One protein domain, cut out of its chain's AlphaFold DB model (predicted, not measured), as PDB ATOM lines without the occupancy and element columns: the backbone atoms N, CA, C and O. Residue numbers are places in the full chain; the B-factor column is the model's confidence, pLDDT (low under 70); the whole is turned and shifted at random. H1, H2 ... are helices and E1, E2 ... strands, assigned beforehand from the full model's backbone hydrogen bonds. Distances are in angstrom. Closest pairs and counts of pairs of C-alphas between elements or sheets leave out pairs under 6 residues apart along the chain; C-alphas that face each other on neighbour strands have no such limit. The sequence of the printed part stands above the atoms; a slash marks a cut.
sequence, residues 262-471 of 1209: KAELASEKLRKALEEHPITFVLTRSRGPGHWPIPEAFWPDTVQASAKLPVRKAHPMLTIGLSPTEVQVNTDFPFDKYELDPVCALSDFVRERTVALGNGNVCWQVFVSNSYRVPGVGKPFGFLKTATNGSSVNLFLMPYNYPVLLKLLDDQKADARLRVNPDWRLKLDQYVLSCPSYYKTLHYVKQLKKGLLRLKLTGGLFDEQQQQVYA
ATOM      1  N   LYS A 262      96.173  85.825 160.753       75.31
ATOM      2  CA  LYS A 262      97.503  85.813 161.396       75.31
ATOM      3  C   LYS A 262      98.206  87.168 161.230       75.31
ATOM      4  O   LYS A 262      98.798  87.669 162.186       75.31
ATOM      5  N   ALA A 263      98.123  87.775 160.044       73.62
ATOM      6  CA  ALA A 263      98.692  89.087 159.739       73.62
ATOM      7  C   ALA A 263      98.054  90.218 160.561       73.62
ATOM      8  O   ALA A 263      98.789  91.042 161.110       73.62
ATOM      9  N   GLU A 264      96.725  90.229 160.688       79.62
ATOM     10  CA  GLU A 264      95.981  91.158 161.545       79.62
ATOM     11  C   GLU A 264      96.410  91.021 163.009       79.62
ATOM     12  O   GLU A 264      96.867  91.995 163.610       79.62
ATOM     13  N   LEU A 265      96.377  89.802 163.563       82.31
ATOM     14  CA  LEU A 265      96.779  89.540 164.950       82.31
ATOM     15  C   LEU A 265      98.240  89.944 165.229       82.31
ATOM     16  O   LEU A 265      98.542  90.471 166.300       82.31
ATOM     17  N   ALA A 266      99.154  89.734 164.278       79.44
ATOM     18  CA  ALA A 266     100.535  90.208 164.382       79.44
ATOM     19  C   ALA A 266     100.627  91.747 164.363       79.44
ATOM     20  O   ALA A 266     101.423  92.324 165.105       79.44
ATOM     21  N   SER A 267      99.806  92.418 163.549       82.38
ATOM     22  CA  SER A 267      99.754  93.884 163.498       82.38
ATOM     23  C   SER A 267      99.187  94.491 164.788       82.38
ATOM     24  O   SER A 267      99.754  95.450 165.305       82.38
ATOM     25  N   GLU A 268      98.170  93.878 165.401       83.19
ATOM     26  CA  GLU A 268      97.619  94.345 166.678       83.19
ATOM     27  C   GLU A 268      98.555  94.075 167.871       83.19
ATOM     28  O   GLU A 268      98.705  94.938 168.738       83.19
ATOM     29  N   LYS A 269      99.280  92.945 167.881       85.75
ATOM     30  CA  LYS A 269     100.398  92.728 168.820       85.75
ATOM     31  C   LYS A 269     101.447  93.842 168.704       85.75
ATOM     32  O   LYS A 269     101.856  94.394 169.725       85.75
ATOM     33  N   LEU A 270     101.853  94.200 167.479       85.81
ATOM     34  CA  LEU A 270     102.787  95.306 167.239       85.81
ATOM     35  C   LEU A 270     102.197  96.647 167.695       85.81
ATOM     36  O   LEU A 270     102.901  97.416 168.344       85.81
ATOM     37  N   ARG A 271     100.922  96.924 167.392       85.31
ATOM     38  CA  ARG A 271     100.216  98.141 167.820       85.31
ATOM     39  C   ARG A 271     100.288  98.300 169.334       85.31
ATOM     40  O   ARG A 271     100.809  99.305 169.804       85.31
ATOM     41  N   LYS A 272      99.869  97.277 170.085       86.06
ATOM     42  CA  LYS A 272      99.930  97.282 171.551       86.06
ATOM     43  C   LYS A 272     101.364  97.455 172.070       86.06
ATOM     44  O   LYS A 272     101.591  98.250 172.975       86.06
ATOM     45  N   ALA A 273     102.344  96.773 171.477       84.94
ATOM     46  CA  ALA A 273     103.741  96.902 171.892       84.94
ATOM     47  C   ALA A 273     104.344  98.292 171.591       84.94
ATOM     48  O   ALA A 273     105.185  98.765 172.351       84.94
ATOM     49  N   LEU A 274     103.903  98.973 170.525       85.50
ATOM     50  CA  LEU A 274     104.267 100.367 170.223       85.50
ATOM     51  C   LEU A 274     103.477 101.387 171.061       85.50
ATOM     52  O   LEU A 274     103.954 102.499 171.268       85.50
ATOM     53  N   GLU A 275     102.293 101.036 171.566       82.94
ATOM     54  CA  GLU A 275     101.556 101.838 172.551       82.94
ATOM     55  C   GLU A 275     102.225 101.755 173.939       82.94
ATOM     56  O   GLU A 275     102.425 102.780 174.588       82.94
ATOM     57  N   GLU A 276     102.654 100.561 174.363       81.06
ATOM     58  CA  GLU A 276     103.373 100.336 175.627       81.06
ATOM     59  C   GLU A 276     104.824 100.853 175.585       81.06
ATOM     60  O   GLU A 276     105.301 101.461 176.549       81.06
ATOM     61  N   HIS A 277     105.548 100.623 174.482       79.19
ATOM     62  CA  HIS A 277     106.955 100.994 174.284       79.19
ATOM     63  C   HIS A 277     107.155 101.732 172.937       79.19
ATOM     64  O   HIS A 277     107.751 101.190 172.004       79.19
ATOM     65  N   PRO A 278     106.718 103.003 172.821       78.69
ATOM     66  CA  PRO A 278     106.740 103.770 171.564       78.69
ATOM     67  C   PRO A 278     108.134 104.142 171.042       78.69
ATOM     68  O   PRO A 278     108.258 104.707 169.955       78.69
ATOM     69  N   ILE A 279     109.183 103.901 171.825       86.44
ATOM     70  CA  ILE A 279     110.544 104.364 171.564       86.44
ATOM     71  C   ILE A 279     111.405 103.201 171.066       86.44
ATOM     72  O   ILE A 279     111.519 102.169 171.720       86.44
ATOM     73  N   THR A 280     112.055 103.389 169.916       86.06
ATOM     74  CA  THR A 280     113.024 102.448 169.341       86.06
ATOM     75  C   THR A 280     114.386 103.120 169.209       86.06
ATOM     76  O   THR A 280     114.520 104.175 168.586       86.06
ATOM     77  N   PHE A 281     115.413 102.489 169.773       87.69
ATOM     78  CA  PHE A 281     116.796 102.921 169.618       87.69
ATOM     79  C   PHE A 281     117.401 102.351 168.327       87.69
ATOM     80  O   PHE A 281     117.170 101.193 167.973       87.69
ATOM     81  N   VAL A 282     118.168 103.174 167.610       86.50
ATOM     82  CA  VAL A 282     118.747 102.841 166.304       86.50
ATOM     83  C   VAL A 282     120.241 103.155 166.294       86.50
ATOM     84  O   VAL A 282     120.669 104.305 166.383       86.50
ATOM     85  N   LEU A 283     121.045 102.101 166.180       86.06
ATOM     86  CA  LEU A 283     122.495 102.103 166.278       86.06
ATOM     87  C   LEU A 283     123.140 102.790 165.071       86.06
ATOM     88  O   LEU A 283     122.960 102.398 163.913       86.06
ATOM     89  N   THR A 284     124.014 103.753 165.354       77.81
ATOM     90  CA  THR A 284     124.779 104.495 164.347       77.81
ATOM     91  C   THR A 284     126.255 104.106 164.412       77.81
ATOM     92  O   THR A 284     127.111 104.876 164.851       77.81
ATOM     93  N   ARG A 285     126.571 102.875 163.983       64.94
ATOM     94  CA  ARG A 285     127.949 102.337 164.002       64.94
ATOM     95  C   ARG A 285     128.889 102.986 162.966       64.94
ATOM     96  O   ARG A 285     130.105 102.846 163.076       64.94
ATOM     97  N   SER A 286     128.347 103.658 161.948       53.66
ATOM     98  CA  SER A 286     129.116 104.239 160.839       53.66
ATOM     99  C   SER A 286     129.536 105.686 161.111       53.66
ATOM    100  O   SER A 286     128.701 106.517 161.453       53.66
ATOM    101  N   ARG A 287     130.819 106.003 160.875       53.97
ATOM    102  CA  ARG A 287     131.328 107.385 160.713       53.97
ATOM    103  C   ARG A 287     131.453 107.795 159.233       53.97
ATOM    104  O   ARG A 287     132.190 108.724 158.914       53.97
ATOM    105  N   GLY A 288     130.810 107.067 158.319       58.41
ATOM    106  CA  GLY A 288     130.712 107.466 156.914       58.41
ATOM    107  C   GLY A 288     129.776 108.670 156.726       58.41
ATOM    108  O   GLY A 288     128.953 108.937 157.604       58.41
ATOM    109  N   PRO A 289     129.873 109.394 155.597       64.81
ATOM    110  CA  PRO A 289     128.903 110.431 155.266       64.81
ATOM    111  C   PRO A 289     127.522 109.795 155.086       64.81
ATOM    112  O   PRO A 289     127.391 108.828 154.334       64.81
ATOM    113  N   GLY A 290     126.509 110.335 155.762       74.00
ATOM    114  CA  GLY A 290     125.120 110.017 155.445       74.00
ATOM    115  C   GLY A 290     124.628 110.878 154.282       74.00
ATOM    116  O   GLY A 290     125.079 112.011 154.094       74.00
ATOM    117  N   HIS A 291     123.708 110.345 153.493       78.38
ATOM    118  CA  HIS A 291     123.249 110.934 152.240       78.38
ATOM    119  C   HIS A 291     121.844 111.534 152.373       78.38
ATOM    120  O   HIS A 291     121.593 112.615 151.833       78.38
ATOM    121  N   TRP A 292     120.947 110.871 153.109       86.31
ATOM    122  CA  TRP A 292     119.511 111.149 153.078       86.31
ATOM    123  C   TRP A 292     118.974 111.599 154.450       86.31
ATOM    124  O   TRP A 292     119.188 110.911 155.450       86.31
ATOM    125  N   PRO A 293     118.272 112.746 154.536       89.06
ATOM    126  CA  PRO A 293     117.569 113.129 155.752       89.06
ATOM    127  C   PRO A 293     116.243 112.374 155.896       89.06
ATOM    128  O   PRO A 293     115.600 112.012 154.908       89.06
ATOM    129  N   ILE A 294     115.799 112.229 157.142       91.94
ATOM    130  CA  ILE A 294     114.406 111.941 157.498       91.94
ATOM    131  C   ILE A 294     113.575 113.212 157.216       91.94
ATOM    132  O   ILE A 294     114.025 114.304 157.586       91.94
ATOM    133  N   PRO A 295     112.396 113.106 156.571       91.50
ATOM    134  CA  PRO A 295     111.569 114.264 156.248       91.50
ATOM    135  C   PRO A 295     110.906 114.869 157.492       91.50
ATOM    136  O   PRO A 295     110.690 114.202 158.503       91.50
ATOM    137  N   GLU A 296     110.544 116.146 157.396       90.75
ATOM    138  CA  GLU A 296     109.703 116.818 158.386       90.75
ATOM    139  C   GLU A 296     108.251 116.327 158.328       90.75
ATOM    140  O   GLU A 296     107.735 115.975 157.266       90.75
ATOM    141  N   ALA A 297     107.557 116.408 159.466       90.94
ATOM    142  CA  ALA A 297     106.116 116.171 159.580       90.94
ATOM    143  C   ALA A 297     105.278 117.401 159.160       90.94
ATOM    144  O   ALA A 297     104.258 117.714 159.777       90.94
ATOM    145  N   PHE A 298     105.739 118.131 158.141       89.75
ATOM    146  CA  PHE A 298     105.026 119.231 157.494       89.75
ATOM    147  C   PHE A 298     105.519 119.425 156.052       89.75
ATOM    148  O   PHE A 298     106.658 119.089 155.708       89.75
ATOM    149  N   TRP A 299     104.678 120.040 155.218       88.50
ATOM    150  CA  TRP A 299     105.038 120.451 153.862       88.50
ATOM    151  C   TRP A 299     105.500 121.925 153.822       88.50
ATOM    152  O   TRP A 299     104.850 122.761 154.446       88.50
ATOM    153  N   PRO A 300     106.582 122.296 153.107       85.81
ATOM    154  CA  PRO A 300     107.185 123.635 153.225       85.81
ATOM    155  C   PRO A 300     106.279 124.807 152.850       85.81
ATOM    156  O   PRO A 300     106.400 125.879 153.439       85.81
ATOM    157  N   ASP A 301     105.368 124.611 151.900       83.81
ATOM    158  CA  ASP A 301     104.510 125.680 151.384       83.81
ATOM    159  C   ASP A 301     103.571 126.228 152.486       83.81
ATOM    160  O   ASP A 301     103.245 127.414 152.490       83.81
ATOM    161  N   THR A 302     103.213 125.416 153.496       81.00
ATOM    162  CA  THR A 302     102.434 125.890 154.660       81.00
ATOM    163  C   THR A 302     103.256 126.794 155.583       81.00
ATOM    164  O   THR A 302     102.709 127.704 156.199       81.00
ATOM    165  N   VAL A 303     104.577 126.593 155.634       82.69
ATOM    166  CA  VAL A 303     105.529 127.416 156.401       82.69
ATOM    167  C   VAL A 303     105.853 128.721 155.675       82.69
ATOM    168  O   VAL A 303     106.061 129.752 156.312       82.69
ATOM    169  N   GLN A 304     105.861 128.701 154.340       79.12
ATOM    170  CA  GLN A 304     105.930 129.925 153.542       79.12
ATOM    171  C   GLN A 304     104.678 130.793 153.755       79.12
ATOM    172  O   GLN A 304     104.809 132.005 153.897       79.12
ATOM    173  N   ALA A 305     103.491 130.181 153.858       78.88
ATOM    174  CA  ALA A 305     102.240 130.886 154.141       78.88
ATOM    175  C   ALA A 305     102.120 131.399 155.593       78.88
ATOM    176  O   ALA A 305     101.554 132.465 155.814       78.88
ATOM    177  N   SER A 306     102.643 130.669 156.588       81.44
ATOM    178  CA  SER A 306     102.562 131.060 158.009       81.44
ATOM    179  C   SER A 306     103.657 132.032 158.468       81.44
ATOM    180  O   SER A 306     103.564 132.566 159.572       81.44
ATOM    181  N   ALA A 307     104.738 132.170 157.691       82.00
ATOM    182  CA  ALA A 307     106.009 132.801 158.072       82.00
ATOM    183  C   ALA A 307     106.669 132.250 159.365       82.00
ATOM    184  O   ALA A 307     107.687 132.782 159.814       82.00
ATOM    185  N   LYS A 308     106.145 131.162 159.951       84.06
ATOM    186  CA  LYS A 308     106.592 130.578 161.225       84.06
ATOM    187  C   LYS A 308     106.773 129.066 161.107       84.06
ATOM    188  O   LYS A 308     105.853 128.343 160.722       84.06
ATOM    189  N   LEU A 309     107.954 128.585 161.499       86.69
ATOM    190  CA  LEU A 309     108.269 127.156 161.553       86.69
ATOM    191  C   LEU A 309     107.398 126.427 162.599       86.69
ATOM    192  O   LEU A 309     107.294 126.907 163.730       86.69
ATOM    193  N   PRO A 310     106.810 125.264 162.261       88.38
ATOM    194  CA  PRO A 310     106.154 124.392 163.228       88.38
ATOM    195  C   PRO A 310     107.126 123.883 164.297       88.38
ATOM    196  O   PRO A 310     108.294 123.604 164.015       88.38
ATOM    197  N   VAL A 311     106.617 123.710 165.517       88.56
ATOM    198  CA  VAL A 311     107.365 123.124 166.635       88.56
ATOM    199  C   VAL A 311     107.653 121.648 166.335       88.56
ATOM    200  O   VAL A 311     106.758 120.892 165.954       88.56
ATOM    201  N   ARG A 312     108.908 121.222 166.495       89.50
ATOM    202  CA  ARG A 312     109.338 119.832 166.307       89.50
ATOM    203  C   ARG A 312     109.262 119.036 167.608       89.50
ATOM    204  O   ARG A 312     109.736 119.487 168.644       89.50
ATOM    205  N   LYS A 313     108.831 117.780 167.503       90.75
ATOM    206  CA  LYS A 313     109.072 116.770 168.545       90.75
ATOM    207  C   LYS A 313     110.526 116.309 168.558       90.75
ATOM    208  O   LYS A 313     111.136 116.218 167.485       90.75
ATOM    209  N   ALA A 314     111.072 115.971 169.718       90.62
ATOM    210  CA  ALA A 314     112.427 115.464 169.896       90.62
ATOM    211  C   ALA A 314     112.629 114.193 169.070       90.62
ATOM    212  O   ALA A 314     113.518 114.146 168.217       90.62
ATOM    213  N   HIS A 315     111.738 113.213 169.230       92.31
ATOM    214  CA  HIS A 315     111.722 111.995 168.424       92.31
ATOM    215  C   HIS A 315     110.880 112.192 167.153       92.31
ATOM    216  O   HIS A 315     109.703 112.551 167.253       92.31
ATOM    217  N   PRO A 316     111.431 111.955 165.946       92.19
ATOM    218  CA  PRO A 316     110.618 111.914 164.736       92.19
ATOM    219  C   PRO A 316     109.684 110.698 164.793       92.19
ATOM    220  O   PRO A 316     110.095 109.608 165.197       92.19
ATOM    221  N   MET A 317     108.428 110.905 164.396       90.06
ATOM    222  CA  MET A 317     107.383 109.880 164.397       90.06
ATOM    223  C   MET A 317     107.304 109.257 163.000       90.06
ATOM    224  O   MET A 317     107.073 109.963 162.018       90.06
ATOM    225  N   LEU A 318     107.569 107.954 162.913       91.94
ATOM    226  CA  LEU A 318     107.697 107.203 161.668       91.94
ATOM    227  C   LEU A 318     106.583 106.160 161.569       91.94
ATOM    228  O   LEU A 318     106.497 105.255 162.397       91.94
ATOM    229  N   THR A 319     105.751 106.253 160.538       90.38
ATOM    230  CA  THR A 319     104.660 105.304 160.296       90.38
ATOM    231  C   THR A 319     105.131 104.174 159.381       90.38
ATOM    232  O   THR A 319     105.886 104.396 158.428       90.38
ATOM    233  N   ILE A 320     104.700 102.947 159.682       89.81
ATOM    234  CA  ILE A 320     105.158 101.730 158.998       89.81
ATOM    235  C   ILE A 320     104.087 101.213 158.035       89.81
ATOM    236  O   ILE A 320     102.931 101.029 158.406       89.81
ATOM    237  N   GLY A 321     104.477 100.925 156.795       86.56
ATOM    238  CA  GLY A 321     103.644 100.200 155.840       86.56
ATOM    239  C   GLY A 321     103.564  98.718 156.206       86.56
ATOM    240  O   GLY A 321     104.558  98.001 156.108       86.56
ATOM    241  N   LEU A 322     102.375  98.254 156.600       83.19
ATOM    242  CA  LEU A 322     102.115  96.847 156.946       83.19
ATOM    243  C   LEU A 322     102.140  95.910 155.726       83.19
ATOM    244  O   LEU A 322     102.330  94.704 155.882       83.19
ATOM    245  N   SER A 323     101.963  96.459 154.521       82.81
ATOM    246  CA  SER A 323     102.041  95.737 153.251       82.81
ATOM    247  C   SER A 323     103.490  95.309 152.949       82.81
ATOM    248  O   SER A 323     104.333  96.191 152.725       82.81
ATOM    249  N   PRO A 324     103.804  94.001 152.891       83.62
ATOM    250  CA  PRO A 324     105.135  93.542 152.508       83.62
ATOM    251  C   PRO A 324     105.449  93.993 151.074       83.62
ATOM    252  O   PRO A 324     104.639  93.819 150.169       83.62
ATOM    253  N   THR A 325     106.619  94.597 150.866       84.06
ATOM    254  CA  THR A 325     107.104  95.022 149.542       84.06
ATOM    255  C   THR A 325     108.406  94.302 149.210       84.06
ATOM    256  O   THR A 325     109.227  94.066 150.096       84.06
ATOM    257  N   GLU A 326     108.648  93.994 147.938       82.50
ATOM    258  CA  GLU A 326     109.951  93.487 147.503       82.50
ATOM    259  C   GLU A 326     111.047  94.560 147.563       82.50
ATOM    260  O   GLU A 326     110.838  95.734 147.251       82.50
ATOM    261  N   VAL A 327     112.248  94.145 147.959       74.75
ATOM    262  CA  VAL A 327     113.406  95.026 148.134       74.75
ATOM    263  C   VAL A 327     114.008  95.378 146.776       74.75
ATOM    264  O   VAL A 327     114.908  94.710 146.266       74.75
ATOM    265  N   GLN A 328     113.518  96.477 146.214       67.56
ATOM    266  CA  GLN A 328     114.132  97.174 145.091       67.56
ATOM    267  C   GLN A 328     115.359  97.943 145.606       67.56
ATOM    268  O   GLN A 328     115.239  99.049 146.130       67.56
ATOM    269  N   VAL A 329     116.550  97.341 145.512       65.56
ATOM    270  CA  VAL A 329     117.827  97.983 145.875       65.56
ATOM    271  C   VAL A 329     118.835  97.825 144.747       65.56
ATOM    272  O   VAL A 329     119.411  96.763 144.527       65.56
ATOM    273  N   ASN A 330     119.087  98.938 144.071       66.06
ATOM    274  CA  ASN A 330     120.175  99.090 143.125       66.06
ATOM    275  C   ASN A 330     121.492  99.308 143.899       66.06
ATOM    276  O   ASN A 330     121.678 100.361 144.509       66.06
ATOM    277  N   THR A 331     122.405  98.330 143.878       62.97
ATOM    278  CA  THR A 331     123.682  98.338 144.633       62.97
ATOM    279  C   THR A 331     124.593  99.524 144.328       62.97
ATOM    280  O   THR A 331     125.432  99.887 145.150       62.97
ATOM    281  N   ASP A 332     124.434 100.122 143.150       67.88
ATOM    282  CA  ASP A 332     125.265 101.221 142.659       67.88
ATOM    283  C   ASP A 332     124.826 102.581 143.246       67.88
ATOM    284  O   ASP A 332     125.573 103.568 143.208       67.88
ATOM    285  N   PHE A 333     123.600 102.645 143.780       77.94
ATOM    286  CA  PHE A 333     122.983 103.854 144.312       77.94
ATOM    287  C   PHE A 333     123.294 104.021 145.814       77.94
ATOM    288  O   PHE A 333     123.173 103.059 146.574       77.94
ATOM    289  N   PRO A 334     123.696 105.217 146.288       80.62
ATOM    290  CA  PRO A 334     124.014 105.424 147.698       80.62
ATOM    291  C   PRO A 334     122.761 105.354 148.581       80.62
ATOM    292  O   PRO A 334     121.782 106.058 148.346       80.62
ATOM    293  N   PHE A 335     122.827 104.551 149.639       84.44
ATOM    294  CA  PHE A 335     121.820 104.444 150.694       84.44
ATOM    295  C   PHE A 335     122.501 104.509 152.061       84.44
ATOM    296  O   PHE A 335     123.670 104.134 152.194       84.44
ATOM    297  N   ASP A 336     121.764 104.938 153.083       87.19
ATOM    298  CA  ASP A 336     122.251 104.900 154.463       87.19
ATOM    299  C   ASP A 336     121.640 103.699 155.183       87.19
ATOM    300  O   ASP A 336     120.450 103.424 155.040       87.19
ATOM    301  N   LYS A 337     122.451 102.968 155.952       88.88
ATOM    302  CA  LYS A 337     122.024 101.769 156.682       88.88
ATOM    303  C   LYS A 337     122.249 101.958 158.178       88.88
ATOM    304  O   LYS A 337     123.389 102.124 158.615       88.88
ATOM    305  N   TYR A 338     121.173 101.843 158.945       90.06
ATOM    306  CA  TYR A 338     121.176 101.881 160.403       90.06
ATOM    307  C   TYR A 338     120.575 100.592 160.962       90.06
ATOM    308  O   TYR A 338     119.704  99.991 160.342       90.06
ATOM    309  N   GLU A 339     121.053 100.144 162.116       90.31
ATOM    310  CA  GLU A 339     120.626  98.886 162.739       90.31
ATOM    311  C   GLU A 339     119.676  99.195 163.902       90.31
ATOM    312  O   GLU A 339     119.971 100.072 164.707       90.31
ATOM    313  N   LEU A 340     118.528  98.525 163.986       90.56
ATOM    314  CA  LEU A 340     117.608  98.663 165.116       90.56
ATOM    315  C   LEU A 340     118.144  97.886 166.322       90.56
ATOM    316  O   LEU A 340     118.844  96.884 166.168       90.56
ATOM    317  N   ASP A 341     117.761  98.317 167.522       86.31
ATOM    318  CA  ASP A 341     117.926  97.506 168.724       86.31
ATOM    319  C   ASP A 341     117.242  96.130 168.529       86.31
ATOM    320  O   ASP A 341     116.048  96.082 168.197       86.31
ATOM    321  N   PRO A 342     117.956  94.998 168.691       82.00
ATOM    322  CA  PRO A 342     117.364  93.670 168.544       82.00
ATOM    323  C   PRO A 342     116.320  93.338 169.623       82.00
ATOM    324  O   PRO A 342     115.614  92.352 169.460       82.00
ATOM    325  N   VAL A 343     116.209  94.133 170.697       81.56
ATOM    326  CA  VAL A 343     115.268  93.921 171.813       81.56
ATOM    327  C   VAL A 343     113.950  94.701 171.631       81.56
ATOM    328  O   VAL A 343     113.036  94.571 172.442       81.56
ATOM    329  N   CYS A 344     113.805  95.529 170.586       84.56
ATOM    330  CA  CYS A 344     112.545  96.248 170.349       84.56
ATOM    331  C   CYS A 344     111.492  95.369 169.646       84.56
ATOM    332  O   CYS A 344     111.799  94.637 168.705       84.56
ATOM    333  N   ALA A 345     110.220  95.508 170.036       85.00
ATOM    334  CA  ALA A 345     109.110  94.721 169.483       85.00
ATOM    335  C   ALA A 345     108.931  94.872 167.957       85.00
ATOM    336  O   ALA A 345     108.404  93.981 167.292       85.00
ATOM    337  N   LEU A 346     109.411  95.980 167.381       87.88
ATOM    338  CA  LEU A 346     109.458  96.176 165.934       87.88
ATOM    339  C   LEU A 346     110.492  95.267 165.247       87.88
ATOM    340  O   LEU A 346     110.208  94.727 164.176       87.88
ATOM    341  N   SER A 347     111.666  95.066 165.857       88.81
ATOM    342  CA  SER A 347     112.651  94.092 165.371       88.81
ATOM    343  C   SER A 347     112.062  92.680 165.373       88.81
ATOM    344  O   SER A 347     112.273  91.936 164.417       88.81
ATOM    345  N   ASP A 348     111.276  92.335 166.396       88.25
ATOM    346  CA  ASP A 348     110.610  91.035 166.495       88.25
ATOM    347  C   ASP A 348     109.486  90.855 165.472       88.25
ATOM    348  O   ASP A 348     109.517  89.868 164.743       88.25
ATOM    349  N   PHE A 349     108.564  91.815 165.323       88.50
ATOM    350  CA  PHE A 349     107.510  91.749 164.299       88.50
ATOM    351  C   PHE A 349     108.092  91.601 162.888       88.50
ATOM    352  O   PHE A 349     107.659  90.742 162.120       88.50
ATOM    353  N   VAL A 350     109.098  92.408 162.537       89.19
ATOM    354  CA  VAL A 350     109.748  92.332 161.220       89.19
ATOM    355  C   VAL A 350     110.446  90.978 161.035       89.19
ATOM    356  O   VAL A 350     110.355  90.385 159.963       89.19
ATOM    357  N   ARG A 351     111.089  90.440 162.079       88.19
ATOM    358  CA  ARG A 351     111.755  89.127 162.053       88.19
ATOM    359  C   ARG A 351     110.765  87.965 161.912       88.19
ATOM    360  O   ARG A 351     110.967  87.118 161.046       88.19
ATOM    361  N   GLU A 352     109.691  87.947 162.703       86.81
ATOM    362  CA  GLU A 352     108.597  86.964 162.629       86.81
ATOM    363  C   GLU A 352     107.966  86.961 161.229       86.81
ATOM    364  O   GLU A 352     107.812  85.908 160.608       86.81
ATOM    365  N   ARG A 353     107.680  88.148 160.680       86.12
ATOM    366  CA  ARG A 353     107.007  88.300 159.384       86.12
ATOM    367  C   ARG A 353     107.925  88.016 158.188       86.12
ATOM    368  O   ARG A 353     107.421  87.482 157.203       86.12
ATOM    369  N   THR A 354     109.243  88.261 158.257       86.38
ATOM    370  CA  THR A 354     110.186  87.735 157.242       86.38
ATOM    371  C   THR A 354     110.161  86.207 157.220       86.38
ATOM    372  O   THR A 354     110.089  85.616 156.145       86.38
ATOM    373  N   VAL A 355     110.232  85.564 158.393       85.25
ATOM    374  CA  VAL A 355     110.302  84.096 158.495       85.25
ATOM    375  C   VAL A 355     109.009  83.450 157.994       85.25
ATOM    376  O   VAL A 355     109.078  82.529 157.184       85.25
ATOM    377  N   ALA A 356     107.844  83.971 158.393       83.12
ATOM    378  CA  ALA A 356     106.543  83.465 157.950       83.12
ATOM    379  C   ALA A 356     106.337  83.557 156.424       83.12
ATOM    380  O   ALA A 356     105.738  82.667 155.830       83.12
ATOM    381  N   LEU A 357     106.861  84.605 155.775       81.69
ATOM    382  CA  LEU A 357     106.745  84.796 154.323       81.69
ATOM    383  C   LEU A 357     107.765  83.982 153.503       81.69
ATOM    384  O   LEU A 357     107.726  84.042 152.275       81.69
ATOM    385  N   GLY A 358     108.717  83.284 154.138       74.38
ATOM    386  CA  GLY A 358     109.749  82.460 153.482       74.38
ATOM    387  C   GLY A 358     110.748  83.209 152.578       74.38
ATOM    388  O   GLY A 358     111.749  82.636 152.150       74.38
ATOM    389  N   ASN A 359     110.511  84.491 152.291       70.75
ATOM    390  CA  ASN A 359     111.224  85.276 151.292       70.75
ATOM    391  C   ASN A 359     112.132  86.328 151.954       70.75
ATOM    392  O   ASN A 359     111.687  87.384 152.409       70.75
ATOM    393  N   GLY A 360     113.446  86.081 151.925       69.94
ATOM    394  CA  GLY A 360     114.476  87.006 152.421       69.94
ATOM    395  C   GLY A 360     114.604  88.332 151.649       69.94
ATOM    396  O   GLY A 360     115.488  89.139 151.962       69.94
ATOM    397  N   ASN A 361     113.762  88.581 150.640       81.69
ATOM    398  CA  ASN A 361     113.702  89.831 149.887       81.69
ATOM    399  C   ASN A 361     112.485  90.724 150.191       81.69
ATOM    400  O   ASN A 361     112.281  91.711 149.488       81.69
ATOM    401  N   VAL A 362     111.730  90.438 151.255       87.88
ATOM    402  CA  VAL A 362     110.663  91.319 151.762       87.88
ATOM    403  C   VAL A 362     111.233  92.496 152.570       87.88
ATOM    404  O   VAL A 362     112.253  92.368 153.251       87.88
ATOM    405  N   CYS A 363     110.560  93.645 152.509       89.38
ATOM    406  CA  CYS A 363     110.735  94.792 153.397       89.38
ATOM    407  C   CYS A 363     109.409  95.493 153.729       89.38
ATOM    408  O   CYS A 363     108.394  95.316 153.053       89.38
ATOM    409  N   TRP A 364     109.457  96.336 154.762       91.06
ATOM    410  CA  TRP A 364     108.342  97.152 155.246       91.06
ATOM    411  C   TRP A 364     108.687  98.620 155.031       91.06
ATOM    412  O   TRP A 364     109.695  99.101 155.550       91.06
ATOM    413  N   GLN A 365     107.894  99.330 154.230       91.81
ATOM    414  CA  GLN A 365     108.167 100.731 153.901       91.81
ATOM    415  C   GLN A 365     107.963 101.644 155.116       91.81
ATOM    416  O   GLN A 365     107.119 101.373 155.967       91.81
ATOM    417  N   VAL A 366     108.705 102.750 155.180       92.56
ATOM    418  CA  VAL A 366     108.614 103.737 156.266       92.56
ATOM    419  C   VAL A 366     108.371 105.131 155.688       92.56
ATOM    420  O   VAL A 366     109.058 105.563 154.756       92.56
ATOM    421  N   PHE A 367     107.386 105.835 156.244       92.12
ATOM    422  CA  PHE A 367     106.970 107.181 155.845       92.12
ATOM    423  C   PHE A 367     106.724 108.082 157.068       92.12
ATOM    424  O   PHE A 367     106.648 107.610 158.198       92.12
ATOM    425  N   VAL A 368     106.638 109.395 156.845       91.88
ATOM    426  CA  VAL A 368     106.278 110.386 157.877       91.88
ATOM    427  C   VAL A 368     104.948 111.022 157.491       91.88
ATOM    428  O   VAL A 368     104.809 111.531 156.377       91.88
ATOM    429  N   SER A 369     103.966 111.002 158.386       88.62
ATOM    430  CA  SER A 369     102.677 111.676 158.185       88.62
ATOM    431  C   SER A 369     102.866 113.188 157.997       88.62
ATOM    432  O   SER A 369     103.764 113.781 158.589       88.62
ATOM    433  N   ASN A 370     102.031 113.820 157.166       88.81
ATOM    434  CA  ASN A 370     102.139 115.237 156.765       88.81
ATOM    435  C   ASN A 370     103.423 115.627 155.989       88.81
ATOM    436  O   ASN A 370     103.651 116.816 155.765       88.81
ATOM    437  N   SER A 371     104.256 114.674 155.549       89.12
ATOM    438  CA  SER A 371     105.453 114.973 154.732       89.12
ATOM    439  C   SER A 371     105.154 115.230 153.246       89.12
ATOM    440  O   SER A 371     106.069 115.502 152.464       89.12
ATOM    441  N   TYR A 372     103.885 115.156 152.829       89.75
ATOM    442  CA  TYR A 372     103.417 115.433 151.468       89.75
ATOM    443  C   TYR A 372     102.465 116.644 151.417       89.75
ATOM    444  O   TYR A 372     101.951 117.087 152.438       89.75
ATOM    445  N   ARG A 373     102.190 117.162 150.207       85.38
ATOM    446  CA  ARG A 373     101.295 118.317 149.959       85.38
ATOM    447  C   ARG A 373      99.876 118.161 150.523       85.38
ATOM    448  O   ARG A 373      99.199 119.156 150.746       85.38
ATOM    449  N   VAL A 374      99.413 116.922 150.691       85.56
ATOM    450  CA  VAL A 374      98.089 116.594 151.236       85.56
ATOM    451  C   VAL A 374      98.248 116.255 152.724       85.56
ATOM    452  O   VAL A 374      99.020 115.341 153.028       85.56
ATOM    453  N   PRO A 375      97.536 116.935 153.646       82.31
ATOM    454  CA  PRO A 375      97.547 116.603 155.071       82.31
ATOM    455  C   PRO A 375      97.228 115.127 155.345       82.31
ATOM    456  O   PRO A 375      96.513 114.477 154.587       82.31
ATOM    457  N   GLY A 376      97.803 114.575 156.412       81.94
ATOM    458  CA  GLY A 376      97.766 113.150 156.751       81.94
ATOM    459  C   GLY A 376      98.704 112.277 155.906       81.94
ATOM    460  O   GLY A 376      99.265 111.311 156.416       81.94
ATOM    461  N   VAL A 377      98.952 112.623 154.640       85.69
ATOM    462  CA  VAL A 377      99.694 111.770 153.699       85.69
ATOM    463  C   VAL A 377     101.214 111.917 153.858       85.69
ATOM    464  O   VAL A 377     101.753 113.018 153.983       85.69
ATOM    465  N   GLY A 378     101.917 110.786 153.780       87.50
ATOM    466  CA  GLY A 378     103.366 110.709 153.587       87.50
ATOM    467  C   GLY A 378     103.737 109.904 152.340       87.50
ATOM    468  O   GLY A 378     102.890 109.237 151.738       87.50
ATOM    469  N   LYS A 379     105.012 109.947 151.943       90.88
ATOM    470  CA  LYS A 379     105.596 109.038 150.939       90.88
ATOM    471  C   LYS A 379     106.791 108.280 151.530       90.88
ATOM    472  O   LYS A 379     107.438 108.793 152.445       90.88
ATOM    473  N   PRO A 380     107.093 107.065 151.035       92.56
ATOM    474  CA  PRO A 380     108.186 106.259 151.563       92.56
ATOM    475  C   PRO A 380     109.544 106.910 151.284       92.56
ATOM    476  O   PRO A 380     109.865 107.243 150.142       92.56
ATOM    477  N   PHE A 381     110.351 107.075 152.329       92.06
ATOM    478  CA  PHE A 381     111.730 107.595 152.267       92.06
ATOM    479  C   PHE A 381     112.760 106.554 152.745       92.06
ATOM    480  O   PHE A 381     113.954 106.824 152.834       92.06
ATOM    481  N   GLY A 382     112.300 105.347 153.065       92.31
ATOM    482  CA  GLY A 382     113.126 104.244 153.527       92.31
ATOM    483  C   GLY A 382     112.296 102.990 153.766       92.31
ATOM    484  O   GLY A 382     111.080 102.984 153.553       92.31
ATOM    485  N   PHE A 383     112.957 101.926 154.207       92.44
ATOM    486  CA  PHE A 383     112.322 100.653 154.538       92.44
ATOM    487  C   PHE A 383     113.104  99.893 155.615       92.44
ATOM    488  O   PHE A 383     114.312 100.070 155.784       92.44
ATOM    489  N   LEU A 384     112.407  99.017 156.335       92.25
ATOM    490  CA  LEU A 384     112.984  98.059 157.273       92.25
ATOM    491  C   LEU A 384     113.239  96.732 156.551       92.25
ATOM    492  O   LEU A 384     112.351  96.228 155.863       92.25
ATOM    493  N   LYS A 385     114.428  96.145 156.727       90.69
ATOM    494  CA  LYS A 385     114.755  94.785 156.264       90.69
ATOM    495  C   LYS A 385     115.577  94.039 157.317       90.69
ATOM    496  O   LYS A 385     116.509  94.600 157.898       90.69
ATOM    497  N   THR A 386     115.280  92.761 157.537       90.50
ATOM    498  CA  THR A 386     116.157  91.840 158.281       90.50
ATOM    499  C   THR A 386     117.535  91.727 157.621       90.50
ATOM    500  O   THR A 386     117.654  91.693 156.396       90.50
ATOM    501  N   ALA A 387     118.594  91.626 158.422       87.06
ATOM    502  CA  ALA A 387     119.904  91.203 157.934       87.06
ATOM    503  C   ALA A 387     119.848  89.760 157.387       87.06
ATOM    504  O   ALA A 387     119.026  88.954 157.820       87.06
ATOM    505  N   THR A 388     120.751  89.408 156.467       82.44
ATOM    506  CA  THR A 388     120.826  88.071 155.838       82.44
ATOM    507  C   THR A 388     121.133  86.926 156.807       82.44
ATOM    508  O   THR A 388     120.945  85.770 156.453       82.44
ATOM    509  N   ASN A 389     121.586  87.230 158.023       79.25
ATOM    510  CA  ASN A 389     121.793  86.272 159.112       79.25
ATOM    511  C   ASN A 389     120.618  86.223 160.117       79.25
ATOM    512  O   ASN A 389     120.740  85.581 161.154       79.25
ATOM    513  N   GLY A 390     119.531  86.968 159.875       76.62
ATOM    514  CA  GLY A 390     118.352  87.045 160.745       76.62
ATOM    515  C   GLY A 390     118.553  87.719 162.113       76.62
ATOM    516  O   GLY A 390     117.584  87.834 162.859       76.62
ATOM    517  N   SER A 391     119.766  88.174 162.466       81.19
ATOM    518  CA  SER A 391     120.087  88.577 163.849       81.19
ATOM    519  C   SER A 391     119.679  90.001 164.225       81.19
ATOM    520  O   SER A 391     119.619  90.319 165.409       81.19
ATOM    521  N   SER A 392     119.474  90.885 163.247       87.62
ATOM    522  CA  SER A 392     119.055  92.269 163.482       87.62
ATOM    523  C   SER A 392     118.249  92.827 162.312       87.62
ATOM    524  O   SER A 392     118.430  92.444 161.150       87.62
ATOM    525  N   VAL A 393     117.344  93.753 162.620       91.19
ATOM    526  CA  VAL A 393     116.579  94.518 161.630       91.19
ATOM    527  C   VAL A 393     117.315  95.817 161.334       91.19
ATOM    528  O   VAL A 393     117.970  96.390 162.199       91.19
ATOM    529  N   ASN A 394     117.268  96.263 160.084       91.62
ATOM    530  CA  ASN A 394     118.001  97.431 159.626       91.62
ATOM    531  C   ASN A 394     117.057  98.392 158.903       91.62
ATOM    532  O   ASN A 394     116.308  97.979 158.017       91.62
ATOM    533  N   LEU A 395     117.128  99.668 159.274       91.81
ATOM    534  CA  LEU A 395     116.494 100.778 158.579       91.81
ATOM    535  C   LEU A 395     117.423 101.248 157.459       91.81
ATOM    536  O   LEU A 395     118.539 101.710 157.710       91.81
ATOM    537  N   PHE A 396     116.946 101.130 156.226       90.88
ATOM    538  CA  PHE A 396     117.589 101.675 155.040       90.88
ATOM    539  C   PHE A 396     116.925 103.008 154.700       90.88
ATOM    540  O   PHE A 396     115.722 103.039 154.440       90.88
ATOM    541  N   LEU A 397     117.690 104.102 154.712       91.00
ATOM    542  CA  LEU A 397     117.220 105.406 154.240       91.00
ATOM    543  C   LEU A 397     117.591 105.615 152.775       91.00
ATOM    544  O   LEU A 397     118.683 105.257 152.325       91.00
ATOM    545  N   MET A 398     116.648 106.215 152.061       88.56
ATOM    546  CA  MET A 398     116.611 106.384 150.616       88.56
ATOM    547  C   MET A 398     116.143 107.817 150.278       88.56
ATOM    548  O   MET A 398     115.729 108.573 151.160       88.56
ATOM    549  N   PRO A 399     116.172 108.219 148.996       88.25
ATOM    550  CA  PRO A 399     115.499 109.424 148.517       88.25
ATOM    551  C   PRO A 399     114.018 109.490 148.919       88.25
ATOM    552  O   PRO A 399     113.347 108.465 149.069       88.25
ATOM    553  N   TYR A 400     113.470 110.699 149.041       90.38
ATOM    554  CA  TYR A 400     112.037 110.859 149.297       90.38
ATOM    555  C   TYR A 400     111.228 110.302 148.114       90.38
ATOM    556  O   TYR A 400     111.527 110.617 146.962       90.38
ATOM    557  N   ASN A 401     110.211 109.477 148.383       90.88
ATOM    558  CA  ASN A 401     109.422 108.771 147.366       90.88
ATOM    559  C   ASN A 401     110.280 107.872 146.436       90.88
ATOM    560  O   ASN A 401     110.071 107.824 145.220       90.88
ATOM    561  N   TYR A 402     111.261 107.155 147.005       89.06
ATOM    562  CA  TYR A 402     112.228 106.346 146.246       89.06
ATOM    563  C   TYR A 402     111.648 105.321 145.245       89.06
ATOM    564  O   TYR A 402     112.306 105.122 144.224       89.06
ATOM    565  N   PRO A 403     110.463 104.686 145.426       89.31
ATOM    566  CA  PRO A 403     109.978 103.683 144.470       89.31
ATOM    567  C   PRO A 403     109.666 104.255 143.080       89.31
ATOM    568  O   PRO A 403     109.732 103.535 142.089       89.31
ATOM    569  N   VAL A 404     109.348 105.555 142.985       89.69
ATOM    570  CA  VAL A 404     109.182 106.239 141.691       89.69
ATOM    571  C   VAL A 404     110.543 106.484 141.040       89.69
ATOM    572  O   VAL A 404     110.716 106.210 139.855       89.69
ATOM    573  N   LEU A 405     111.527 106.938 141.822       85.56
ATOM    574  CA  LEU A 405     112.887 107.172 141.337       85.56
ATOM    575  C   LEU A 405     113.557 105.879 140.853       85.56
ATOM    576  O   LEU A 405     114.182 105.893 139.800       85.56
ATOM    577  N   LEU A 406     113.422 104.768 141.587       86.06
ATOM    578  CA  LEU A 406     114.013 103.492 141.179       86.06
ATOM    579  C   LEU A 406     113.429 102.999 139.854       86.06
ATOM    580  O   LEU A 406     114.206 102.704 138.956       86.06
ATOM    581  N   LYS A 407     112.102 103.044 139.670       86.75
ATOM    582  CA  LYS A 407     111.475 102.716 138.377       86.75
ATOM    583  C   LYS A 407     112.032 103.564 137.229       86.75
ATOM    584  O   LYS A 407     112.447 103.008 136.223       86.75
ATOM    585  N   LEU A 408     112.152 104.885 137.409       82.62
ATOM    586  CA  LEU A 408     112.746 105.767 136.392       82.62
ATOM    587  C   LEU A 408     114.227 105.452 136.101       82.62
ATOM    588  O   LEU A 408     114.690 105.686 134.982       82.62
ATOM    589  N   LEU A 409     114.979 104.934 137.076       80.19
ATOM    590  CA  LEU A 409     116.367 104.497 136.895       80.19
ATOM    591  C   LEU A 409     116.471 103.115 136.238       80.19
ATOM    592  O   LEU A 409     117.392 102.899 135.453       80.19
ATOM    593  N   ASP A 410     115.543 102.206 136.523       81.81
ATOM    594  CA  ASP A 410     115.502 100.867 135.934       81.81
ATOM    595  C   ASP A 410     114.998 100.918 134.478       81.81
ATOM    596  O   ASP A 410     115.628 100.318 133.608       81.81
ATOM    597  N   ASP A 411     113.996 101.758 134.174       82.25
ATOM    598  CA  ASP A 411     113.610 102.143 132.804       82.25
ATOM    599  C   ASP A 411     114.840 102.639 132.017       82.25
ATOM    600  O   ASP A 411     115.124 102.197 130.902       82.25
ATOM    601  N   GLN A 412     115.628 103.537 132.624       74.06
ATOM    602  CA  GLN A 412     116.844 104.083 132.019       74.06
ATOM    603  C   GLN A 412     117.942 103.022 131.856       74.06
ATOM    604  O   GLN A 412     118.670 103.064 130.860       74.06
ATOM    605  N   LYS A 413     118.097 102.089 132.808       73.12
ATOM    606  CA  LYS A 413     119.016 100.944 132.682       73.12
ATOM    607  C   LYS A 413     118.600 100.023 131.526       73.12
ATOM    608  O   LYS A 413     119.491  99.495 130.866       73.12
ATOM    609  N   ALA A 414     117.298  99.865 131.269       79.88
ATOM    610  CA  ALA A 414     116.766  99.035 130.189       79.88
ATOM    611  C   ALA A 414     116.970  99.650 128.790       79.88
ATOM    612  O   ALA A 414     117.419  98.943 127.889       79.88
ATOM    613  N   ASP A 415     116.723 100.956 128.601       77.62
ATOM    614  CA  ASP A 415     117.097 101.657 127.361       77.62
ATOM    615  C   ASP A 415     117.868 102.960 127.622       77.62
ATOM    616  O   ASP A 415     117.326 104.004 127.999       77.62
ATOM    617  N   ALA A 416     119.169 102.923 127.323       67.25
ATOM    618  CA  ALA A 416     120.067 104.065 127.445       67.25
ATOM    619  C   ALA A 416     119.682 105.267 126.556       67.25
ATOM    620  O   ALA A 416     120.108 106.387 126.847       67.25
ATOM    621  N   ARG A 417     118.863 105.080 125.508       65.81
ATOM    622  CA  ARG A 417     118.370 106.163 124.635       65.81
ATOM    623  C   ARG A 417     117.373 107.082 125.347       65.81
ATOM    624  O   ARG A 417     117.277 108.254 124.987       65.81
ATOM    625  N   LEU A 418     116.715 106.615 126.417       65.38
ATOM    626  CA  LEU A 418     115.790 107.429 127.224       65.38
ATOM    627  C   LEU A 418     116.450 108.662 127.860       65.38
ATOM    628  O   LEU A 418     115.760 109.623 128.176       65.38
ATOM    629  N   ARG A 419     117.786 108.693 127.957       59.16
ATOM    630  CA  ARG A 419     118.568 109.868 128.390       59.16
ATOM    631  C   ARG A 419     118.352 111.116 127.525       59.16
ATOM    632  O   ARG A 419     118.583 112.221 128.007       59.16
ATOM    633  N   VAL A 420     117.954 110.934 126.264       60.81
ATOM    634  CA  VAL A 420     117.668 112.009 125.295       60.81
ATOM    635  C   VAL A 420     116.154 112.196 125.105       60.81
ATOM    636  O   VAL A 420     115.725 113.173 124.501       60.81
ATOM    637  N   ASN A 421     115.323 111.295 125.644       73.19
ATOM    638  CA  ASN A 421     113.870 111.386 125.522       73.19
ATOM    639  C   ASN A 421     113.318 112.505 126.441       73.19
ATOM    640  O   ASN A 421     113.473 112.400 127.667       73.19
ATOM    641  N   PRO A 422     112.643 113.542 125.898       74.25
ATOM    642  CA  PRO A 422     112.036 114.594 126.709       74.25
ATOM    643  C   PRO A 422     110.997 114.058 127.703       74.25
ATOM    644  O   PRO A 422     110.921 114.580 128.810       74.25
ATOM    645  N   ASP A 423     110.268 112.983 127.387       81.88
ATOM    646  CA  ASP A 423     109.229 112.422 128.264       81.88
ATOM    647  C   ASP A 423     109.808 111.799 129.538       81.88
ATOM    648  O   ASP A 423     109.231 111.915 130.620       81.88
ATOM    649  N   TRP A 424     110.960 111.125 129.434       82.38
ATOM    650  CA  TRP A 424     111.646 110.559 130.601       82.38
ATOM    651  C   TRP A 424     112.206 111.674 131.485       82.38
ATOM    652  O   TRP A 424     112.053 111.632 132.708       82.38
ATOM    653  N   ARG A 425     112.781 112.715 130.867       76.25
ATOM    654  CA  ARG A 425     113.256 113.900 131.588       76.25
ATOM    655  C   ARG A 425     112.104 114.625 132.290       76.25
ATOM    656  O   ARG A 425     112.204 114.885 133.480       76.25
ATOM    657  N   LEU A 426     110.980 114.838 131.608       83.81
ATOM    658  CA  LEU A 426     109.780 115.471 132.159       83.81
ATOM    659  C   LEU A 426     109.189 114.671 133.334       83.81
ATOM    660  O   LEU A 426     108.797 115.266 134.336       83.81
ATOM    661  N   LYS A 427     109.189 113.330 133.277       85.38
ATOM    662  CA  LYS A 427     108.823 112.469 134.423       85.38
ATOM    663  C   LYS A 427     109.789 112.620 135.604       85.38
ATOM    664  O   LYS A 427     109.349 112.628 136.755       85.38
ATOM    665  N   LEU A 428     111.092 112.749 135.347       81.56
ATOM    666  CA  LEU A 428     112.100 112.965 136.389       81.56
ATOM    667  C   LEU A 428     111.983 114.365 137.018       81.56
ATOM    668  O   LEU A 428     112.032 114.486 138.242       81.56
ATOM    669  N   ASP A 429     111.732 115.396 136.213       81.00
ATOM    670  CA  ASP A 429     111.483 116.763 136.675       81.00
ATOM    671  C   ASP A 429     110.177 116.831 137.497       81.00
ATOM    672  O   ASP A 429     110.153 117.413 138.585       81.00
ATOM    673  N   GLN A 430     109.111 116.135 137.075       86.31
ATOM    674  CA  GLN A 430     107.892 115.944 137.878       86.31
ATOM    675  C   GLN A 430     108.167 115.228 139.213       86.31
ATOM    676  O   GLN A 430     107.643 115.649 140.248       86.31
ATOM    677  N   TYR A 431     109.008 114.187 139.228       86.88
ATOM    678  CA  TYR A 431     109.434 113.535 140.471       86.88
ATOM    679  C   TYR A 431     110.164 114.521 141.398       86.88
ATOM    680  O   TYR A 431     109.803 114.622 142.573       86.88
ATOM    681  N   VAL A 432     111.102 115.321 140.882       81.69
ATOM    682  CA  VAL A 432     111.794 116.369 141.654       81.69
ATOM    683  C   VAL A 432     110.800 117.399 142.203       81.69
ATOM    684  O   VAL A 432     110.901 117.794 143.365       81.69
ATOM    685  N   LEU A 433     109.792 117.802 141.422       83.38
ATOM    686  CA  LEU A 433     108.711 118.685 141.879       83.38
ATOM    687  C   LEU A 433     107.793 118.043 142.941       83.38
ATOM    688  O   LEU A 433     107.171 118.781 143.713       83.38
ATOM    689  N   SER A 434     107.727 116.709 143.013       86.31
ATOM    690  CA  SER A 434     106.974 115.953 144.029       86.31
ATOM    691  C   SER A 434     107.687 115.847 145.388       86.31
ATOM    692  O   SER A 434     107.034 115.576 146.396       86.31
ATOM    693  N   CYS A 435     109.002 116.094 145.437       87.19
ATOM    694  CA  CYS A 435     109.786 116.145 146.674       87.19
ATOM    695  C   CYS A 435     109.667 117.521 147.373       87.19
ATOM    696  O   CYS A 435     109.518 118.541 146.687       87.19
ATOM    697  N   PRO A 436     109.769 117.591 148.721       87.25
ATOM    698  CA  PRO A 436     109.704 118.859 149.454       87.25
ATOM    699  C   PRO A 436     110.800 119.842 149.016       87.25
ATOM    700  O   PRO A 436     111.900 119.434 148.644       87.25
ATOM    701  N   SER A 437     110.550 121.150 149.097       82.19
ATOM    702  CA  SER A 437     111.510 122.166 148.636       82.19
ATOM    703  C   SER A 437     112.859 122.131 149.373       82.19
ATOM    704  O   SER A 437     113.887 122.330 148.735       82.19
ATOM    705  N   TYR A 438     112.913 121.764 150.661       83.44
ATOM    706  CA  TYR A 438     114.196 121.569 151.360       83.44
ATOM    707  C   TYR A 438     114.978 120.329 150.888       83.44
ATOM    708  O   TYR A 438     116.207 120.320 150.967       83.44
ATOM    709  N   TYR A 439     114.319 119.324 150.299       80.75
ATOM    710  CA  TYR A 439     115.009 118.252 149.569       80.75
ATOM    711  C   TYR A 439     115.582 118.740 148.226       80.75
ATOM    712  O   TYR A 439     116.414 118.059 147.650       80.75
ATOM    713  N   LYS A 440     115.234 119.930 147.722       71.44
ATOM    714  CA  LYS A 440     115.874 120.520 146.526       71.44
ATOM    715  C   LYS A 440     117.146 121.310 146.862       71.44
ATOM    716  O   LYS A 440     117.766 121.890 145.977       71.44
ATOM    717  N   THR A 441     117.558 121.333 148.131       68.12
ATOM    718  CA  THR A 441     118.766 122.045 148.564       68.12
ATOM    719  C   THR A 441     120.039 121.491 147.934       68.12
ATOM    720  O   THR A 441     120.156 120.305 147.613       68.12
ATOM    721  N   LEU A 442     121.046 122.365 147.853       57.53
ATOM    722  CA  LEU A 442     122.363 122.085 147.285       57.53
ATOM    723  C   LEU A 442     123.013 120.805 147.850       57.53
ATOM    724  O   LEU A 442     123.770 120.153 147.135       57.53
ATOM    725  N   HIS A 443     122.727 120.419 149.101       64.50
ATOM    726  CA  HIS A 443     123.242 119.175 149.679       64.50
ATOM    727  C   HIS A 443     122.596 117.931 149.051       64.50
ATOM    728  O   HIS A 443     123.313 117.126 148.456       64.50
ATOM    729  N   TYR A 444     121.265 117.782 149.119       70.25
ATOM    730  CA  TYR A 444     120.574 116.631 148.523       70.25
ATOM    731  C   TYR A 444     120.798 116.571 147.013       70.25
ATOM    732  O   TYR A 444     121.127 115.508 146.497       70.25
ATOM    733  N   VAL A 445     120.726 117.707 146.310       67.81
ATOM    734  CA  VAL A 445     121.012 117.764 144.869       67.81
ATOM    735  C   VAL A 445     122.445 117.311 144.578       67.81
ATOM    736  O   VAL A 445     122.648 116.551 143.635       67.81
ATOM    737  N   LYS A 446     123.445 117.654 145.406       70.06
ATOM    738  CA  LYS A 446     124.812 117.117 145.264       70.06
ATOM    739  C   LYS A 446     124.902 115.614 145.558       70.06
ATOM    740  O   LYS A 446     125.649 114.933 144.859       70.06
ATOM    741  N   GLN A 447     124.165 115.066 146.529       74.38
ATOM    742  CA  GLN A 447     124.162 113.614 146.788       74.38
ATOM    743  C   GLN A 447     123.419 112.832 145.691       74.38
ATOM    744  O   GLN A 447     123.917 111.804 145.231       74.38
ATOM    745  N   LEU A 448     122.298 113.355 145.186       74.62
ATOM    746  CA  LEU A 448     121.572 112.794 144.049       74.62
ATOM    747  C   LEU A 448     122.422 112.870 142.771       74.62
ATOM    748  O   LEU A 448     122.636 111.837 142.142       74.62
ATOM    749  N   LYS A 449     123.017 114.031 142.441       71.88
ATOM    750  CA  LYS A 449     123.998 114.170 141.344       71.88
ATOM    751  C   LYS A 449     125.128 113.140 141.480       71.88
ATOM    752  O   LYS A 449     125.459 112.500 140.492       71.88
ATOM    753  N   LYS A 450     125.686 112.907 142.678       71.50
ATOM    754  CA  LYS A 450     126.711 111.862 142.911       71.50
ATOM    755  C   LYS A 450     126.195 110.436 142.682       71.50
ATOM    756  O   LYS A 450     126.920 109.631 142.102       71.50
ATOM    757  N   GLY A 451     124.977 110.109 143.120       71.06
ATOM    758  CA  GLY A 451     124.353 108.804 142.868       71.06
ATOM    759  C   GLY A 451     124.115 108.560 141.376       71.06
ATOM    760  O   GLY A 451     124.517 107.531 140.839       71.06
ATOM    761  N   LEU A 452     123.564 109.556 140.683       72.19
ATOM    762  CA  LEU A 452     123.363 109.549 139.233       72.19
ATOM    763  C   LEU A 452     124.710 109.450 138.482       72.19
ATOM    764  O   LEU A 452     124.853 108.626 137.583       72.19
ATOM    765  N   LEU A 453     125.746 110.182 138.906       69.50
ATOM    766  CA  LEU A 453     127.099 110.083 138.340       69.50
ATOM    767  C   LEU A 453     127.709 108.678 138.487       69.50
ATOM    768  O   LEU A 453     128.350 108.205 137.550       69.50
ATOM    769  N   ARG A 454     127.477 107.971 139.606       65.81
ATOM    770  CA  ARG A 454     127.880 106.554 139.759       65.81
ATOM    771  C   ARG A 454     127.147 105.637 138.774       65.81
ATOM    772  O   ARG A 454     127.771 104.756 138.192       65.81
ATOM    773  N   LEU A 455     125.874 105.920 138.497       65.81
ATOM    774  CA  LEU A 455     125.072 105.295 137.433       65.81
ATOM    775  C   LEU A 455     125.435 105.787 136.012       65.81
ATOM    776  O   LEU A 455     124.741 105.483 135.040       65.81
ATOM    777  N   LYS A 456     126.529 106.551 135.861       64.38
ATOM    778  CA  LYS A 456     126.990 107.160 134.601       64.38
ATOM    779  C   LYS A 456     125.933 108.062 133.944       64.38
ATOM    780  O   LYS A 456     125.913 108.183 132.720       64.38
ATOM    781  N   LEU A 457     125.027 108.655 134.723       60.72
ATOM    782  CA  LEU A 457     124.036 109.632 134.270       60.72
ATOM    783  C   LEU A 457     124.633 111.043 134.327       60.72
ATOM    784  O   LEU A 457     124.733 111.657 135.387       60.72
ATOM    785  N   THR A 458     125.037 111.550 133.164       46.97
ATOM    786  CA  THR A 458     125.648 112.873 132.974       46.97
ATOM    787  C   THR A 458     124.796 113.725 132.036       46.97
ATOM    788  O   THR A 458     124.606 113.331 130.888       46.97
ATOM    789  N   GLY A 459     124.335 114.898 132.484       49.47
ATOM    790  CA  GLY A 459     123.673 115.870 131.600       49.47
ATOM    791  C   GLY A 459     122.727 116.849 132.300       49.47
ATOM    792  O   GLY A 459     121.527 116.609 132.328       49.47
ATOM    793  N   GLY A 460     123.258 117.958 132.834       53.94
ATOM    794  CA  GLY A 460     122.491 119.186 133.131       53.94
ATOM    795  C   GLY A 460     121.129 119.012 133.821       53.94
ATOM    796  O   GLY A 460     120.154 119.607 133.377       53.94
ATOM    797  N   LEU A 461     121.026 118.154 134.843       54.62
ATOM    798  CA  LEU A 461     119.739 117.798 135.472       54.62
ATOM    799  C   LEU A 461     119.267 118.765 136.571       54.62
ATOM    800  O   LEU A 461     118.115 118.693 136.974       54.62
ATOM    801  N   PHE A 462     120.138 119.650 137.067       56.62
ATOM    802  CA  PHE A 462     119.777 120.684 138.042       56.62
ATOM    803  C   PHE A 462     120.704 121.886 137.867       56.62
ATOM    804  O   PHE A 462     121.920 121.734 138.063       56.62
ATOM    805  N   ASP A 463     120.138 123.050 137.551       55.44
ATOM    806  CA  ASP A 463     120.837 124.330 137.664       55.44
ATOM    807  C   ASP A 463     121.219 124.601 139.122       55.44
ATOM    808  O   ASP A 463     120.507 124.220 140.052       55.44
ATOM    809  N   GLU A 464     122.369 125.240 139.337       52.69
ATOM    810  CA  GLU A 464     122.934 125.430 140.683       52.69
ATOM    811  C   GLU A 464     122.529 126.764 141.330       52.69
ATOM    812  O   GLU A 464     123.203 127.249 142.238       52.69
ATOM    813  N   GLN A 465     121.409 127.356 140.897       50.97
ATOM    814  CA  GLN A 465     120.851 128.533 141.559       50.97
ATOM    815  C   GLN A 465     120.433 128.184 142.996       50.97
ATOM    816  O   GLN A 465     119.720 127.207 143.238       50.97
ATOM    817  N   GLN A 466     120.865 128.997 143.965       52.97
ATOM    818  CA  GLN A 466     120.485 128.859 145.373       52.97
ATOM    819  C   GLN A 466     119.021 129.268 145.574       52.97
ATOM    820  O   GLN A 466     118.723 130.359 146.056       52.97
ATOM    821  N   GLN A 467     118.093 128.388 145.202       56.44
ATOM    822  CA  GLN A 467     116.667 128.638 145.366       56.44
ATOM    823  C   GLN A 467     116.328 128.694 146.864       56.44
ATOM    824  O   GLN A 467     116.392 127.690 147.578       56.44
ATOM    825  N   GLN A 468     116.037 129.900 147.357       64.88
ATOM    826  CA  GLN A 468     115.856 130.168 148.778       64.88
ATOM    827  C   GLN A 468     114.572 129.492 149.285       64.88
ATOM    828  O   GLN A 468     113.461 129.909 148.976       64.88
ATOM    829  N   VAL A 469     114.738 128.412 150.054       71.62
ATOM    830  CA  VAL A 469     113.662 127.465 150.411       71.62
ATOM    831  C   VAL A 469     112.553 128.091 151.268       71.62
ATOM    832  O   VAL A 469     111.392 127.691 151.172       71.62
ATOM    833  N   TYR A 470     112.906 129.071 152.099       81.38
ATOM    834  CA  TYR A 470     112.017 129.745 153.045       81.38
ATOM    835  C   TYR A 470     112.185 131.261 152.955       81.38
ATOM    836  O   TYR A 470     113.255 131.749 152.589       81.38
ATOM    837  N   ALA A 471     111.145 132.002 153.350       82.75
ATOM    838  CA  ALA A 471     111.162 133.462 153.383       82.75
ATOM    839  C   ALA A 471     112.395 134.011 154.142       82.75
ATOM    840  O   ALA A 471     112.812 133.422 155.149       82.75
TER     841      ALA A 471
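AT A GLANCE: This is residues 262 to 471 of the 1209 residues of the protein "39S ribosomal protein L51, mitochondrial" of Pristionchus pacificus (UniProt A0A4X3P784). The model has two lobes: a strongly twisted, curled sheet of six strands with H3 over one face and H1 packed on H3, and a loose group of helices H4 to H8, where H4 and H6 run side by side and H8 stands off from both. H2 lies away from the sheet, between the long link after E1 and the link to E2. The printed part has 210 residues, with named elements in the order H1 E1 H2 E2 E3 H3 E4 E5 E6 H4 H5 H6 H7 H8. The sheet E1 E3 E6 E5 E4 E2 is antiparallel throughout, and the class is mixed, helices and strands. The whole is compact, with a radius of gyration of the C-alphas of 18.4 A and spans of 48 by 45 by 34 A.

HOW THE PARTS SIT: H1, residues 262 to 276, touches residues 345 to 349 of H3, residues 345 to 356, opposite ways at a shallow tilt of 11 degrees; the closest C-alphas are those of Ala 273 and Ala 345, 6.3 A apart. Edge strand E1, residues 279 to 283, pairs with E3, residues 336 to 340, N 283 and O 339 being 2.7 A apart. H2, residues 300 to 306, is not on the sheet. Edge strand E2, residues 317 to 326, bends by 78 degrees at residue 323 and pairs with E4, residues 362 to 367, N 321 and O 365 being 2.8 A apart. H3 is on the sheet at a height over the sheet of 8.1 A, giving two layers, helix on one face. E4, E5, residues 380 to 386, and E6, residues 393 to 397, form a meander, each strand the antiparallel neighbour of the one before; N 384 and O 364 are 2.8 A apart, as are N 394 and O 385. E6 pairs with E3, N 395 and O 338 being 2.8 A apart. H4, residues 402 to 414, only grazes the sheet with residues 402 to 404. Its residues 404 to 408 touch H6, residues 422 to 434, opposite ways at a shallow tilt of 16 degrees, the closest C-alphas, of Leu 408 and Leu 428, 7.2 A apart. H5, residues 416 to 420, only just touches H4, only at the corner, with 3 pairs of C-alphas within 8 A, the closest Gln 412 and Leu 418 at 5.9 A. H7, residues 437 to 440, is close but not clearly touching H8, residues 442 to 454; H8 is apart from H4 and H6. Every O i to N i+4 pair is within hydrogen-bond range in H1, H2, H3, H4, H6 and H8; H5 has 0 of 1, with 2 of 2 O i to N i+3 pairs, and H7 is too short.

IN THESE COORDINATES: H1 begins at C-alpha 262, (97.503, 85.813, 161.396), and is 21.2 A long; E2 is 23.7 A. H4 is 18.2 A, and H6 and H8 are 18.1 A each, H8 ending at C-alpha 454, (127.880, 106.554, 139.759).

THE WHOLE: The C-alphas farthest apart, of Glu 276 and Val 420, are 53.6 A apart. The printed part has no cut; the links E1 to H2 and E4 to E5 are long. Mean pLDDT of the printed part is 80.4; residues under 70 include 285 to 289 and 453 to 468.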